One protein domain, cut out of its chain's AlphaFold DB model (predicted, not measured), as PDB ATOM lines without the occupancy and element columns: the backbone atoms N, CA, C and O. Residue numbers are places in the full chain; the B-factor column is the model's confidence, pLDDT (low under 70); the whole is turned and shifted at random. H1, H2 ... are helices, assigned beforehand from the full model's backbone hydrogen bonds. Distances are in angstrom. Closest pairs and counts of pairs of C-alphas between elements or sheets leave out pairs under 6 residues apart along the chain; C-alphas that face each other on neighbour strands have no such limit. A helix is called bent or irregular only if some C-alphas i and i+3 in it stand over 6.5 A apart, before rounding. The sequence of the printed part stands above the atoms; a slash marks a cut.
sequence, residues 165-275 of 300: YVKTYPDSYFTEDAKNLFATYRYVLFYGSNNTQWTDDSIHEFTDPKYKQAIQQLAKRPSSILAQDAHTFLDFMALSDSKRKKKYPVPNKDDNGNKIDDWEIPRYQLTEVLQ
ATOM      1  N   TYR A 165      36.862  14.644  14.243       98.75
ATOM      2  CA  TYR A 165      37.668  13.624  14.910       98.75
ATOM      3  C   TYR A 165      37.682  13.850  16.420       98.75
ATOM      4  O   TYR A 165      37.280  12.963  17.165       98.75
ATOM      5  N   VAL A 166      38.045  15.060  16.864       98.31
ATOM      6  CA  VAL A 166      38.100  15.417  18.293       98.31
ATOM      7  C   VAL A 166      36.732  15.251  18.962       98.31
ATOM      8  O   VAL A 166      36.649  14.823  20.109       98.31
ATOM      9  N   LYS A 167      35.641  15.546  18.243       97.69
ATOM     10  CA  LYS A 167      34.274  15.351  18.745       97.69
ATOM     11  C   LYS A 167      33.866  13.876  18.833       97.69
ATOM     12  O   LYS A 167      33.115  13.511  19.731       97.69
ATOM     13  N   THR A 168      34.295  13.060  17.874       98.31
ATOM     14  CA  THR A 168      33.878  11.653  17.747       98.31
ATOM     15  C   THR A 168      34.707  10.735  18.641       98.31
ATOM     16  O   THR A 168      34.168   9.780  19.193       98.31
ATOM     17  N   TYR A 169      35.994  11.042  18.813       98.31
ATOM     18  CA  TYR A 169      36.958  10.230  19.552       98.31
ATOM     19  C   TYR A 169      37.671  11.053  20.638       98.31
ATOM     20  O   TYR A 169      38.889  11.219  20.572       98.31
ATOM     21  N   PRO A 170      36.945  11.588  21.639       97.62
ATOM     22  CA  PRO A 170      37.549  12.414  22.684       97.62
ATOM     23  C   PRO A 170      38.569  11.649  23.541       97.62
ATOM     24  O   PRO A 170      39.507  12.259  24.045       97.62
ATOM     25  N   ASP A 171      38.435  10.326  23.647       97.75
ATOM     26  CA  ASP A 171      39.313   9.459  24.446       97.75
ATOM     27  C   ASP A 171      40.359   8.703  23.599       97.75
ATOM     28  O   ASP A 171      40.974   7.749  24.075       97.75
ATOM     29  N   SER A 172      40.550   9.096  22.332       98.12
ATOM     30  CA  SER A 172      41.573   8.509  21.458       98.12
ATOM     31  C   SER A 172      42.978   8.691  22.029       98.12
ATOM     32  O   SER A 172      43.310   9.724  22.615       98.12
ATOM     33  N   TYR A 173      43.854   7.726  21.738       97.31
ATOM     34  CA  TYR A 173      45.294   7.863  21.972       97.31
ATOM     35  C   TYR A 173      45.870   9.142  21.330       97.31
ATOM     36  O   TYR A 173      46.788   9.753  21.870       97.31
ATOM     37  N   PHE A 174      45.305   9.577  20.199       97.44
ATOM     38  CA  PHE A 174      45.755  10.741  19.434       97.44
ATOM     39  C   PHE A 174      44.927  12.013  19.680       97.44
ATOM     40  O   PHE A 174      45.013  12.955  18.893       97.44
ATOM     41  N   THR A 175      44.107  12.080  20.736       96.81
ATOM     42  CA  THR A 175      43.229  13.242  20.976       96.81
ATOM     43  C   THR A 175      43.989  14.567  21.044       96.81
ATOM     44  O   THR A 175      43.555  15.547  20.438       96.81
ATOM     45  N   GLU A 176      45.112  14.624  21.761       95.12
ATOM     46  CA  GLU A 176      45.879  15.871  21.897       95.12
ATOM     47  C   GLU A 176      46.521  16.292  20.568       95.12
ATOM     48  O   GLU A 176      46.438  17.455  20.177       95.12
ATOM     49  N   ASP A 177      47.044  15.333  19.800       95.69
ATOM     50  CA  ASP A 177      47.576  15.590  18.458       95.69
ATOM     51  C   ASP A 177      46.483  16.076  17.498       95.69
ATOM     52  O   ASP A 177      46.673  17.043  16.758       95.69
ATOM     53  N   ALA A 178      45.295  15.473  17.559       97.50
ATOM     54  CA  ALA A 178      44.143  15.893  16.774       97.50
ATOM     55  C   ALA A 178      43.656  17.304  17.147       97.50
ATOM     56  O   ALA A 178      43.260  18.066  16.262       97.50
ATOM     57  N   LYS A 179      43.705  17.686  18.432       95.69
ATOM     58  CA  LYS A 179      43.397  19.056  18.883       95.69
ATOM     59  C   LYS A 179      44.409  20.062  18.342       95.69
ATOM     60  O   LYS A 179      43.995  21.124  17.879       95.69
ATOM     61  N   ASN A 180      45.695  19.719  18.347       94.12
ATOM     62  CA  ASN A 180      46.752  20.568  17.796       94.12
ATOM     63  C   ASN A 180      46.593  20.743  16.282       94.12
ATOM     64  O   ASN A 180      46.585  21.868  15.787       94.12
ATOM     65  N   LEU A 181      46.357  19.653  15.548       96.44
ATOM     66  CA  LEU A 181      46.055  19.694  14.115       96.44
ATOM     67  C   LEU A 181      44.807  20.536  13.830       96.44
ATOM     68  O   LEU A 181      44.833  21.408  12.961       96.44
ATOM     69  N   PHE A 182      43.731  20.343  14.599       97.19
ATOM     70  CA  PHE A 182      42.528  21.160  14.476       97.19
ATOM     71  C   PHE A 182      42.828  22.645  14.695       97.19
ATOM     72  O   PHE A 182      42.413  23.461  13.876       97.19
ATOM     73  N   ALA A 183      43.562  23.001  15.752       95.06
ATOM     74  CA  ALA A 183      43.945  24.379  16.036       95.06
ATOM     75  C   ALA A 183      44.769  24.989  14.892       95.06
ATOM     76  O   ALA A 183      44.468  26.104  14.460       95.06
ATOM     77  N   THR A 184      45.731  24.240  14.344       95.19
ATOM     78  CA  THR A 184      46.558  24.673  13.212       95.19
ATOM     79  C   THR A 184      45.720  24.956  11.975       95.19
ATOM     80  O   THR A 184      45.752  26.069  11.449       95.19
ATOM     81  N   TYR A 185      44.917  23.995  11.518       97.62
ATOM     82  CA  TYR A 185      44.122  24.185  10.302       97.62
ATOM     83  C   TYR A 185      43.005  25.210  10.487       97.62
ATOM     84  O   TYR A 185      42.718  25.970   9.567       97.62
ATOM     85  N   ARG A 186      42.408  25.283  11.681       97.00
ATOM     86  CA  ARG A 186      41.447  26.328  12.050       97.00
ATOM     87  C   ARG A 186      42.079  27.713  11.968       97.00
ATOM     88  O   ARG A 186      41.468  28.606  11.398       97.00
ATOM     89  N   TYR A 187      43.285  27.897  12.507       96.31
ATOM     90  CA  TYR A 187      44.002  29.168  12.408       96.31
ATOM     91  C   TYR A 187      44.289  29.513  10.941       96.31
ATOM     92  O   TYR A 187      43.876  30.564  10.457       96.31
ATOM     93  N   VAL A 188      44.916  28.604  10.195       97.00
ATOM     94  CA  VAL A 188      45.282  28.856   8.792       97.00
ATOM     95  C   VAL A 188      44.055  29.145   7.921       97.00
ATOM     96  O   VAL A 188      44.135  29.982   7.027       97.00
ATOM     97  N   LEU A 189      42.900  28.535   8.197       98.06
ATOM     98  CA  LEU A 189      41.662  28.781   7.451       98.06
ATOM     99  C   LEU A 189      41.183  30.242   7.525       98.06
ATOM    100  O   LEU A 189      40.662  30.755   6.536       98.06
ATOM    101  N   PHE A 190      41.349  30.907   8.671       97.56
ATOM    102  CA  PHE A 190      40.846  32.272   8.883       97.56
ATOM    103  C   PHE A 190      41.922  33.353   8.766       97.56
ATOM    104  O   PHE A 190      41.600  34.487   8.422       97.56
ATOM    105  N   TYR A 191      43.184  33.013   9.026       95.44
ATOM    106  CA  TYR A 191      44.298  33.967   9.002       95.44
ATOM    107  C   TYR A 191      45.188  33.835   7.763       95.44
ATOM    108  O   TYR A 191      45.899  34.780   7.429       95.44
ATOM    109  N   GLY A 192      45.170  32.681   7.087       94.88
ATOM    110  CA  GLY A 192      46.131  32.364   6.035       94.88
ATOM    111  C   GLY A 192      47.564  32.367   6.565       94.88
ATOM    112  O   GLY A 192      47.847  31.869   7.659       94.88
ATOM    113  N   SER A 193      48.464  32.938   5.777       92.38
ATOM    114  CA  SER A 193      49.857  33.170   6.133       92.38
ATOM    115  C   SER A 193      50.362  34.487   5.537       92.38
ATOM    116  O   SER A 193      49.647  35.160   4.793       92.38
ATOM    117  N   ASN A 194      51.606  34.863   5.844       86.81
ATOM    118  CA  ASN A 194      52.209  36.081   5.294       86.81
ATOM    119  C   ASN A 194      52.285  36.025   3.760       86.81
ATOM    120  O   ASN A 194      51.920  36.993   3.097       86.81
ATOM    121  N   ASN A 195      52.667  34.866   3.212       91.12
ATOM    122  CA  ASN A 195      52.824  34.654   1.772       91.12
ATOM    123  C   ASN A 195      51.595  33.991   1.116       91.12
ATOM    124  O   ASN A 195      51.624  33.640  -0.063       91.12
ATOM    125  N   THR A 196      50.497  33.791   1.851       94.31
ATOM    126  CA  THR A 196      49.254  33.217   1.312       94.31
ATOM    127  C   THR A 196      48.042  33.797   2.025       94.31
ATOM    128  O   THR A 196      47.614  33.312   3.073       94.31
ATOM    129  N   GLN A 197      47.468  34.847   1.442       93.69
ATOM    130  CA  GLN A 197      46.292  35.517   1.989       93.69
ATOM    131  C   GLN A 197      45.000  35.050   1.300       93.69
ATOM    132  O   GLN A 197      44.916  34.972   0.071       93.69
ATOM    133  N   TRP A 198      43.961  34.779   2.095       97.12
ATOM    134  CA  TRP A 198      42.612  34.464   1.593       97.12
ATOM    135  C   TRP A 198      41.761  35.707   1.341       97.12
ATOM    136  O   TRP A 198      40.742  35.634   0.650       97.12
ATOM    137  N   THR A 199      42.170  36.836   1.914       97.19
ATOM    138  CA  THR A 199      41.513  38.136   1.805       97.19
ATOM    139  C   THR A 199      42.481  39.188   1.294       97.19
ATOM    140  O   THR A 199      43.684  38.945   1.216       97.19
ATOM    141  N   ASP A 200      41.952  40.347   0.932       95.38
ATOM    142  CA  ASP A 200      42.763  41.545   0.768       95.38
ATOM    143  C   ASP A 200      43.419  41.962   2.100       95.38
ATOM    144  O   ASP A 200      43.020  41.501   3.178       95.38
ATOM    145  N   ASP A 201      44.401  42.868   2.036       92.25
ATOM    146  CA  ASP A 201      45.153  43.317   3.218       92.25
ATOM    147  C   ASP A 201      44.249  43.962   4.284       92.25
ATOM    148  O   ASP A 201      44.548  43.907   5.478       92.25
ATOM    149  N   SER A 202      43.121  44.550   3.864       94.25
ATOM    150  CA  SER A 202      42.141  45.162   4.766       94.25
ATOM    151  C   SER A 202      41.128  44.169   5.345       94.25
ATOM    152  O   SER A 202      40.385  44.516   6.263       94.25
ATOM    153  N   ILE A 203      41.107  42.918   4.874       96.38
ATOM    154  CA  ILE A 203      40.174  41.868   5.306       96.38
ATOM    155  C   ILE A 203      38.711  42.315   5.109       96.38
ATOM    156  O   ILE A 203      37.852  42.136   5.977       96.38
ATOM    157  N   HIS A 204      38.411  42.961   3.986       96.81
ATOM    158  CA  HIS A 204      37.050  43.308   3.567       96.81
ATOM    159  C   HIS A 204      36.527  42.375   2.482       96.81
ATOM    160  O   HIS A 204      35.322  42.108   2.425       96.81
ATOM    161  N   GLU A 205      37.417  41.833   1.656       97.31
ATOM    162  CA  GLU A 205      37.060  41.002   0.518       97.31
ATOM    163  C   GLU A 205      37.921  39.745   0.466       97.31
ATOM    164  O   GLU A 205      39.083  39.744   0.854       97.31
ATOM    165  N   PHE A 206      37.339  38.650  -0.018       98.12
ATOM    166  CA  PHE A 206      38.112  37.452  -0.327       98.12
ATOM    167  C   PHE A 206      38.851  37.653  -1.650       98.12
ATOM    168  O   PHE A 206      38.271  38.183  -2.597       98.12
ATOM    169  N   THR A 207      40.085  37.158  -1.743       97.19
ATOM    170  CA  THR A 207      40.878  37.205  -2.985       97.19
ATOM    171  C   THR A 207      40.282  36.340  -4.094       97.19
ATOM    172  O   THR A 207      40.492  36.615  -5.272       97.19
ATOM    173  N   ASP A 208      39.493  35.323  -3.728       97.31
ATOM    174  CA  ASP A 208      38.703  34.505  -4.646       97.31
ATOM    175  C   ASP A 208      37.239  34.410  -4.157       97.31
ATOM    176  O   ASP A 208      36.989  34.016  -3.008       97.31
ATOM    177  N   PRO A 209      36.237  34.713  -5.007       95.56
ATOM    178  CA  PRO A 209      34.821  34.575  -4.663       95.56
ATOM    179  C   PRO A 209      34.419  33.181  -4.161       95.56
ATOM    180  O   PRO A 209      33.468  33.068  -3.379       95.56
ATOM    181  N   LYS A 210      35.124  32.116  -4.569       97.38
ATOM    182  CA  LYS A 210      34.841  30.750  -4.101       97.38
ATOM    183  C   LYS A 210      35.104  30.589  -2.601       97.38
ATOM    184  O   LYS A 210      34.351  29.883  -1.933       97.38
ATOM    185  N   TYR A 211      36.085  31.305  -2.042       98.06
ATOM    186  CA  TYR A 211      36.394  31.262  -0.607       98.06
ATOM    187  C   TYR A 211      35.246  31.841   0.215       98.06
ATOM    188  O   TYR A 211      34.833  31.255   1.214       98.06
ATOM    189  N   LYS A 212      34.640  32.934  -0.268       97.31
ATOM    190  CA  LYS A 212      33.443  33.511   0.351       97.31
ATOM    191  C   LYS A 212      32.306  32.498   0.415       97.31
ATOM    192  O   LYS A 212      31.696  32.325   1.469       97.31
ATOM    193  N   GLN A 213      32.025  31.827  -0.702       97.69
ATOM    194  CA  GLN A 213      30.973  30.812  -0.759       97.69
ATOM    195  C   GLN A 213      31.277  29.657   0.198       97.69
ATOM    196  O   GLN A 213      30.399  29.251   0.957       97.69
ATOM    197  N   ALA A 214      32.518  29.173   0.219       98.19
ATOM    198  CA  ALA A 214      32.959  28.106   1.105       98.19
ATOM    199  C   ALA A 214      32.788  28.470   2.592       98.19
ATOM    200  O   ALA A 214      32.140  27.722   3.326       98.19
ATOM    201  N   ILE A 215      33.250  29.648   3.030       98.56
ATOM    202  CA  ILE A 215      33.071  30.128   4.414       98.56
ATOM    203  C   ILE A 215      31.589  30.316   4.762       98.56
ATOM    204  O   ILE A 215      31.156  29.956   5.856       98.56
ATOM    205  N   GLN A 216      30.769  30.810   3.830       98.25
ATOM    206  CA  GLN A 216      29.321  30.917   4.038       98.25
ATOM    207  C   GLN A 216      28.636  29.555   4.198       98.25
ATOM    208  O   GLN A 216      27.653  29.455   4.931       98.25
ATOM    209  N   GLN A 217      29.109  28.505   3.518       98.19
ATOM    210  CA  GLN A 217      28.601  27.151   3.748       98.19
ATOM    211  C   GLN A 217      29.136  26.564   5.058       98.19
ATOM    212  O   GLN A 217      28.375  25.924   5.783       98.19
ATOM    213  N   LEU A 218      30.401  26.828   5.400       98.38
ATOM    214  CA  LEU A 218      31.000  26.423   6.672       98.38
ATOM    215  C   LEU A 218      30.205  26.978   7.863       98.38
ATOM    216  O   LEU A 218      29.888  26.229   8.784       98.38
ATOM    217  N   ALA A 219      29.792  28.247   7.790       98.12
ATOM    218  CA  ALA A 219      28.969  28.919   8.798       98.12
ATOM    219  C   ALA A 219      27.617  28.225   9.062       98.12
ATOM    220  O   ALA A 219      27.056  28.344  10.143       98.12
ATOM    221  N   LYS A 220      27.089  27.446   8.112       97.75
ATOM    222  CA  LYS A 220      25.802  26.742   8.275       97.75
ATOM    223  C   LYS A 220      25.927  25.388   8.971       97.75
ATOM    224  O   LYS A 220      24.910  24.731   9.198       97.75
ATOM    225  N   ARG A 221      27.144  24.918   9.269       97.50
ATOM    226  CA  ARG A 221      27.345  23.598   9.881       97.50
ATOM    227  C   ARG A 221      26.777  23.577  11.308       97.50
ATOM    228  O   ARG A 221      27.158  24.410  12.130       97.50
ATOM    229  N   PRO A 222      25.903  22.615  11.648       94.75
ATOM    230  CA  PRO A 222      25.308  22.553  12.975       94.75
ATOM    231  C   PRO A 222      26.329  22.088  14.016       94.75
ATOM    232  O   PRO A 222      27.106  21.168  13.769       94.75
ATOM    233  N   SER A 223      26.270  22.663  15.223       92.62
ATOM    234  CA  SER A 223      27.109  22.251  16.365       92.62
ATOM    235  C   SER A 223      28.610  22.190  16.034       92.62
ATOM    236  O   SER A 223      29.289  21.229  16.412       92.62
ATOM    237  N   SER A 224      29.088  23.190  15.291       97.38
ATOM    238  CA  SER A 224      30.464  23.330  14.819       97.38
ATOM    239  C   SER A 224      31.066  24.613  15.381       97.38
ATOM    240  O   SER A 224      30.460  25.684  15.321       97.38
ATOM    241  N   ILE A 225      32.265  24.491  15.936       96.44
ATOM    242  CA  ILE A 225      33.054  25.632  16.387       96.44
ATOM    243  C   ILE A 225      33.566  26.404  15.161       96.44
ATOM    244  O   ILE A 225      33.523  27.632  15.161       96.44
ATOM    245  N   LEU A 226      33.942  25.705  14.082       97.94
ATOM    246  CA  LEU A 226      34.308  26.344  12.812       97.94
ATOM    247  C   LEU A 226      33.175  27.199  12.238       97.94
ATOM    248  O   LEU A 226      33.435  28.258  11.675       97.94
ATOM    249  N   ALA A 227      31.919  26.771  12.390       98.38
ATOM    250  CA  ALA A 227      30.772  27.568  11.964       98.38
ATOM    251  C   ALA A 227      30.653  28.886  12.748       98.38
ATOM    252  O   ALA A 227      30.352  29.928  12.166       98.38
ATOM    253  N   GLN A 228      30.927  28.859  14.056       97.94
ATOM    254  CA  GLN A 228      30.915  30.057  14.905       97.94
ATOM    255  C   GLN A 228      32.040  31.025  14.531       97.94
ATOM    256  O   GLN A 228      31.811  32.234  14.452       97.94
ATOM    257  N   ASP A 229      33.236  30.503  14.249       98.06
ATOM    258  CA  ASP A 229      34.346  31.322  13.761       98.06
ATOM    259  C   ASP A 229      34.033  31.915  12.389       98.06
ATOM    260  O   ASP A 229      34.275  33.094  12.170       98.06
ATOM    261  N   ALA A 230      33.432  31.137  11.486       98.56
ATOM    262  CA  ALA A 230      33.029  31.609  10.166       98.56
ATOM    263  C   ALA A 230      32.011  32.752  10.251       98.56
ATOM    264  O   ALA A 230      32.160  33.753   9.554       98.56
ATOM    265  N   HIS A 231      31.010  32.644  11.129       98.31
ATOM    266  CA  HIS A 231      30.084  33.745  11.400       98.31
ATOM    267  C   HIS A 231      30.813  34.982  11.918       98.31
ATOM    268  O   HIS A 231      30.645  36.072  11.380       98.31
ATOM    269  N   THR A 232      31.669  34.792  12.918       98.06
ATOM    270  CA  THR A 232      32.426  35.872  13.551       98.06
ATOM    271  C   THR A 232      33.363  36.567  12.553       98.06
ATOM    272  O   THR A 232      33.462  37.794  12.538       98.06
ATOM    273  N   PHE A 233      34.008  35.793  11.681       98.25
ATOM    274  CA  PHE A 233      34.877  36.277  10.616       98.25
ATOM    275  C   PHE A 233      34.098  37.078   9.570       98.25
ATOM    276  O   PHE A 233      34.472  38.204   9.258       98.25
ATOM    277  N   LEU A 234      32.970  36.552   9.080       98.44
ATOM    278  CA  LEU A 234      32.114  37.258   8.122       98.44
ATOM    279  C   LEU A 234      31.544  38.561   8.706       98.44
ATOM    280  O   LEU A 234      31.517  39.584   8.019       98.44
ATOM    281  N   ASP A 235      31.134  38.549   9.976       98.12
ATOM    282  CA  ASP A 235      30.660  39.744  10.676       98.12
ATOM    283  C   ASP A 235      31.777  40.785  10.817       98.12
ATOM    284  O   ASP A 235      31.546  41.977  10.611       98.12
ATOM    285  N   PHE A 236      33.004  40.348  11.121       98.06
ATOM    286  CA  PHE A 236      34.178  41.217  11.154       98.06
ATOM    287  C   PHE A 236      34.477  41.839   9.786       98.06
ATOM    288  O   PHE A 236      34.694  43.054   9.704       98.06
ATOM    289  N   MET A 237      34.432  41.046   8.711       97.75
ATOM    290  CA  MET A 237      34.615  41.515   7.332       97.75
ATOM    291  C   MET A 237      33.612  42.616   6.954       97.75
ATOM    292  O   MET A 237      33.977  43.583   6.287       97.75
ATOM    293  N   ALA A 238      32.371  42.516   7.441       97.75
ATOM    294  CA  ALA A 238      31.289  43.460   7.154       97.75
ATOM    295  C   ALA A 238      31.344  44.785   7.950       97.75
ATOM    296  O   ALA A 238      30.624  45.736   7.626       97.75
ATOM    297  N   LEU A 239      32.155  44.879   9.010       97.69
ATOM    298  CA  LEU A 239      32.337  46.124   9.762       97.69
ATOM    299  C   LEU A 239      33.228  47.090   8.987       97.69
ATOM    300  O   LEU A 239      34.316  46.702   8.605       97.69
ATOM    301  N   SER A 240      32.842  48.364   8.865       96.75
ATOM    302  CA  SER A 240      33.749  49.404   8.354       96.75
ATOM    303  C   SER A 240      34.936  49.651   9.291       96.75
ATOM    304  O   SER A 240      34.810  49.485  10.507       96.75
ATOM    305  N   ASP A 241      36.048  50.165   8.759       95.19
ATOM    306  CA  ASP A 241      37.261  50.475   9.535       95.19
ATOM    307  C   ASP A 241      37.002  51.342  10.768       95.19
ATOM    308  O   ASP A 241      37.504  51.069  11.857       95.19
ATOM    309  N   SER A 242      36.148  52.362  10.643       95.25
ATOM    310  CA  SER A 242      35.769  53.216  11.775       95.25
ATOM    311  C   SER A 242      35.079  52.420  12.894       95.25
ATOM    312  O   SER A 242      35.368  52.623  14.077       95.25
ATOM    313  N   LYS A 243      34.203  51.468  12.536       96.75
ATOM    314  CA  LYS A 243      33.552  50.579  13.508       96.75
ATOM    315  C   LYS A 243      34.551  49.595  14.112       96.75
ATOM    316  O   LYS A 243      34.507  49.399  15.326       96.75
ATOM    317  N   ARG A 244      35.455  49.020  13.307       96.06
ATOM    318  CA  ARG A 244      36.517  48.123  13.792       96.06
ATOM    319  C   ARG A 244      37.420  48.835  14.788       96.06
ATOM    320  O   ARG A 244      37.543  48.365  15.907       96.06
ATOM    321  N   LYS A 245      37.923  50.026  14.453       93.94
ATOM    322  CA  LYS A 245      38.776  50.839  15.336       93.94
ATOM    323  C   LYS A 245      38.112  51.173  16.673       93.94
ATOM    324  O   LYS A 245      38.784  51.201  17.697       93.94
ATOM    325  N   LYS A 246      36.797  51.423  16.677       95.19
ATOM    326  CA  LYS A 246      36.045  51.690  17.912       95.19
ATOM    327  C   LYS A 246      35.833  50.428  18.755       95.19
ATOM    328  O   LYS A 246      35.851  50.520  19.979       95.19
ATOM    329  N   LYS A 247      35.560  49.286  18.118       95.44
ATOM    330  CA  LYS A 247      35.208  48.034  18.805       95.44
ATOM    331  C   LYS A 247      36.439  47.230  19.240       95.44
ATOM    332  O   LYS A 247      36.406  46.616  20.298       95.44
ATOM    333  N   TYR A 248      37.497  47.279  18.438       94.69
ATOM    334  CA  TYR A 248      38.756  46.556  18.592       94.69
ATOM    335  C   TYR A 248      39.908  47.569  18.456       94.69
ATOM    336  O   TYR A 248      40.480  47.737  17.370       94.69
ATOM    337  N   PRO A 249      40.175  48.359  19.511       92.56
ATOM    338  CA  PRO A 249      41.275  49.313  19.495       92.56
ATOM    339  C   PRO A 249      42.613  48.570  19.411       92.56
ATOM    340  O   PRO A 249      42.826  47.587  20.111       92.56
ATOM    341  N   VAL A 250      43.513  49.062  18.560       91.50
ATOM    342  CA  VAL A 250      44.867  48.517  18.391       91.50
ATOM    343  C   VAL A 250      45.843  49.358  19.223       91.50
ATOM    344  O   VAL A 250      45.726  50.591  19.203       91.50
ATOM    345  N   PRO A 251      46.772  48.748  19.979       89.44
ATOM    346  CA  PRO A 251      47.783  49.490  20.721       89.44
ATOM    347  C   PRO A 251      48.747  50.212  19.771       89.44
ATOM    348  O   PRO A 251      48.897  49.865  18.607       89.44
ATOM    349  N   ASN A 252      49.447  51.230  20.276       84.12
ATOM    350  CA  ASN A 252      50.442  51.951  19.469       84.12
ATOM    351  C   ASN A 252      51.702  51.118  19.188       84.12
ATOM    352  O   ASN A 252      52.504  51.496  18.333       84.12
ATOM    353  N   LYS A 253      51.914  50.048  19.963       88.56
ATOM    354  CA  LYS A 253      53.088  49.189  19.895       88.56
ATOM    355  C   LYS A 253      52.707  47.719  20.032       88.56
ATOM    356  O   LYS A 253      51.746  47.423  20.740       88.56
ATOM    357  N   ASP A 254      53.460  46.848  19.370       83.12
ATOM    358  CA  ASP A 254      53.371  45.395  19.512       83.12
ATOM    359  C   ASP A 254      53.975  44.917  20.850       83.12
ATOM    360  O   ASP A 254      54.498  45.710  21.643       83.12
ATOM    361  N   ASP A 255      53.936  43.604  21.086       79.69
ATOM    362  CA  ASP A 255      54.486  42.971  22.293       79.69
ATOM    363  C   ASP A 255      56.010  43.173  22.442       79.69
ATOM    364  O   ASP A 255      56.547  43.064  23.545       79.69
ATOM    365  N   ASN A 256      56.710  43.515  21.354       81.81
ATOM    366  CA  ASN A 256      58.145  43.797  21.329       81.81
ATOM    367  C   ASN A 256      58.460  45.299  21.490       81.81
ATOM    368  O   ASN A 256      59.626  45.696  21.512       81.81
ATOM    369  N   GLY A 257      57.440  46.155  21.605       85.88
ATOM    370  CA  GLY A 257      57.587  47.602  21.734       85.88
ATOM    371  C   GLY A 257      57.822  48.357  20.416       85.88
ATOM    372  O   GLY A 257      58.098  49.569  20.467       85.88
ATOM    373  N   ASN A 258      57.694  47.685  19.269       87.50
ATOM    374  CA  ASN A 258      57.754  48.264  17.927       87.50
ATOM    375  C   ASN A 258      56.424  48.912  17.565       87.50
ATOM    376  O   ASN A 258      55.378  48.496  18.048       87.50
ATOM    377  N   LYS A 259      56.449  49.939  16.713       89.44
ATOM    378  CA  LYS A 259      55.216  50.542  16.197       89.44
ATOM    379  C   LYS A 259      54.482  49.508  15.335       89.44
ATOM    380  O   LYS A 259      55.115  48.915  14.473       89.44
ATOM    381  N   ILE A 260      53.177  49.351  15.554       86.56
ATOM    382  CA  ILE A 260      52.326  48.527  14.685       86.56
ATOM    383  C   ILE A 260      52.140  49.250  13.353       86.56
ATOM    384  O   ILE A 260      51.775  50.435  13.332       86.56
ATOM    385  N   ASP A 261      52.406  48.548  12.259       87.69
ATOM    386  CA  ASP A 261      52.229  49.088  10.920       87.69
ATOM    387  C   ASP A 261      50.753  49.091  10.503       87.69
ATOM    388  O   ASP A 261      49.949  48.262  10.931       87.69
ATOM    389  N   ASP A 262      50.382  50.005   9.602       87.38
ATOM    390  CA  ASP A 262      48.988  50.156   9.166       87.38
ATOM    391  C   ASP A 262      48.426  48.866   8.532       87.38
ATOM    392  O   ASP A 262      47.243  48.564   8.688       87.38
ATOM    393  N   TRP A 263      49.277  48.071   7.872       84.62
ATOM    394  CA  TRP A 263      48.912  46.790   7.251       84.62
ATOM    395  C   TRP A 263      48.701  45.649   8.271       84.62
ATOM    396  O   TRP A 263      48.073  44.633   7.959       84.62
ATOM    397  N   GLU A 264      49.189  45.806   9.505       88.44
ATOM    398  CA  GLU A 264      49.022  44.837  10.596       88.44
ATOM    399  C   GLU A 264      47.736  45.081  11.395       88.44
ATOM    400  O   GLU A 264      47.211  44.158  12.024       88.44
ATOM    401  N   ILE A 265      47.189  46.302  11.347       92.81
ATOM    402  CA  ILE A 265      45.992  46.707  12.099       92.81
ATOM    403  C   ILE A 265      44.813  45.741  11.877       92.81
ATOM    404  O   ILE A 265      44.271  45.256  12.876       92.81
ATOM    405  N   PRO A 266      44.407  45.392  10.635       94.12
ATOM    406  CA  PRO A 266      43.282  44.479  10.423       94.12
ATOM    407  C   PRO A 266      43.532  43.087  11.012       94.12
ATOM    408  O   PRO A 266      42.624  42.487  11.589       94.12
ATOM    409  N   ARG A 267      44.773  42.588  10.932       91.75
ATOM    410  CA  ARG A 267      45.177  41.281  11.481       91.75
ATOM    411  C   ARG A 267      45.158  41.272  13.007       91.75
ATOM    412  O   ARG A 267      44.691  40.303  13.611       91.75
ATOM    413  N   TYR A 268      45.609  42.357  13.634       92.12
ATOM    414  CA  TYR A 268      45.508  42.529  15.081       92.12
ATOM    415  C   TYR A 268      44.041  42.502  15.524       92.12
ATOM    416  O   TYR A 268      43.658  41.728  16.397       92.12
ATOM    417  N   GLN A 269      43.185  43.279  14.860       95.44
ATOM    418  CA  GLN A 269      41.755  43.323  15.177       95.44
ATOM    419  C   GLN A 269      41.064  41.977  14.957       95.44
ATOM    420  O   GLN A 269      40.220  41.587  15.761       95.44
ATOM    421  N   LEU A 270      41.433  41.243  13.906       95.56
ATOM    422  CA  LEU A 270      40.939  39.888  13.683       95.56
ATOM    423  C   LEU A 270      41.357  38.937  14.819       95.56
ATOM    424  O   LEU A 270      40.571  38.089  15.242       95.56
ATOM    425  N   THR A 271      42.577  39.090  15.340       92.94
ATOM    426  CA  THR A 271      43.088  38.333  16.495       92.94
ATOM    427  C   THR A 271      42.269  38.594  17.755       92.94
ATOM    428  O   THR A 271      41.832  37.635  18.388       92.94
ATOM    429  N   GLU A 272      41.949  39.853  18.053       92.50
ATOM    430  CA  GLU A 272      41.071  40.222  19.175       92.50
ATOM    431  C   GLU A 272      39.660  39.630  19.046       92.50
ATOM    432  O   GLU A 272      39.018  39.283  20.039       92.50
ATOM    433  N   VAL A 273      39.173  39.500  17.811       94.81
ATOM    434  CA  VAL A 273      37.829  39.007  17.504       94.81
ATOM    435  C   VAL A 273      37.709  37.495  17.634       94.81
ATOM    436  O   VAL A 273      36.775  37.009  18.271       94.81
ATOM    437  N   LEU A 274      38.616  36.742  17.013       94.44
ATOM    438  CA  LEU A 274      38.548  35.280  17.034       94.44
ATOM    439  C   LEU A 274      39.226  34.690  18.278       94.44
ATOM    440  O   LEU A 274      38.924  33.552  18.648       94.44
ATOM    441  N   GLN A 275      40.124  35.438  18.927       91.12
ATOM    442  CA  GLN A 275      40.888  35.009  20.102       91.12
ATOM    443  C   GLN A 275      41.574  33.658  19.864       91.12
ATOM    444  O   GLN A 275      41.399  32.702  20.628       91.12
TER     445      GLN A 275
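AT A GLANCE: This is residues 165 to 275 of the 300 residues of an uncharacterized protein of Psychrobacter sp. Sarcosine-3u-12 (UniProt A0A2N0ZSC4). The longest helix, H2, runs like an arm into a small group of helices, meeting it near its last residues and holding the short helix H1 near its other end. In that group H4 is in the middle: H3 folds against its first half as a helical hairpin, H6 packs on another side of it, and H5 follows just beyond its last residue. Two long loops, residues 192 to 208 and 248 to 264, join H2 to H3 and H5 to H6, and the second swings out far from the middle. The printed part has 111 residues with six named helices, H1 to H6 in order along the chain, and no named strand; its class is all helix, with 62 residues in the helices. The whole is only just compact, close to loose, with a radius of gyration of the C-alphas of 15.8 A, and it spans 44 by 34 by 27 A.

HOW THE PARTS SIT: H2, residues 175 to 191, touches H1, residues 165 to 168, with its residues 175 to 179 alone, and the closest C-alphas are those of Val 166 and Thr 175, 6.2 A apart. With its residues 186 to 190 alone, H2 only just touches H4, residues 225 to 238, with 3 pairs of C-alphas within 8 A. The closest of these, the C-alphas of Arg 186 and Leu 226, are 7.2 A apart. H2 and H4 run the same way at a shallow tilt of 15 degrees. H4 is the hub, touching three helices. Its residues 226 to 231 alone touch H3, residues 209 to 218, and the closest C-alphas are those of Leu 218 and Ala 227, 5.4 A apart. H3 and H4 form a helical hairpin and run opposite ways at a steep tilt of 45 degrees. H4 also touches H6, residues 265 to 274, with the C-alphas of Asp 229 and Leu 274 closest, 6.6 A apart. H4 and H6 run opposite ways at a tilt of 36 degrees, only just steep. Of the three touching pairs that have a tilt, one is shallow; the helix packing is mostly crossed, but only just. H2 and H6 are close but not clearly touching, their closest C-alphas being those of Tyr 191 and Arg 267, 7.8 A apart. H5, residues 241 to 247, touches no helix but is near H6, with the C-alphas of Arg 244 and Gln 269 closest, 7.2 A apart. Among the pairs that are apart are H2 and H3, H3 and H6, and H1 and H4. Every O i to N i+4 pair is within hydrogen-bond range in H3, H4, H5 and H6; in H2 it is 12 of 13, and H1 is too short for such a pair.

IN THESE COORDINATES: H2 has 17 residues and is 24.0 A long, from C-alpha 175 at (43.229, 13.242, 20.976) to C-alpha 191 at (44.298, 33.967, 9.002). H4 has 14 residues and is 20.2 A long, with C-alpha 225 at (33.054, 25.632, 16.387). H3 and H6 have 10 residues each and are each 14.5 A long; H6 ends with C-alpha 274 at (38.548, 35.280, 17.034). H5 is 9.8 A long and H1 5.1 A. No helix is bent or irregular.

THE WHOLE: The two C-alphas farthest apart are those of Tyr 173 and Ser 242, at 47.5 A. The printed part runs from 165 to 275 with no cut. The links H2 to H3 and H5 to H6 are long, with 17 residues each; the link H4 to H5 is tight, and H1 to H2 and H3 to H4 are short. The C-alphas of residues 248 to 264 lie 14 to 24 A from the mean of all C-alphas. The mean pLDDT of the printed part is 94.9, and no printed residue is under 70.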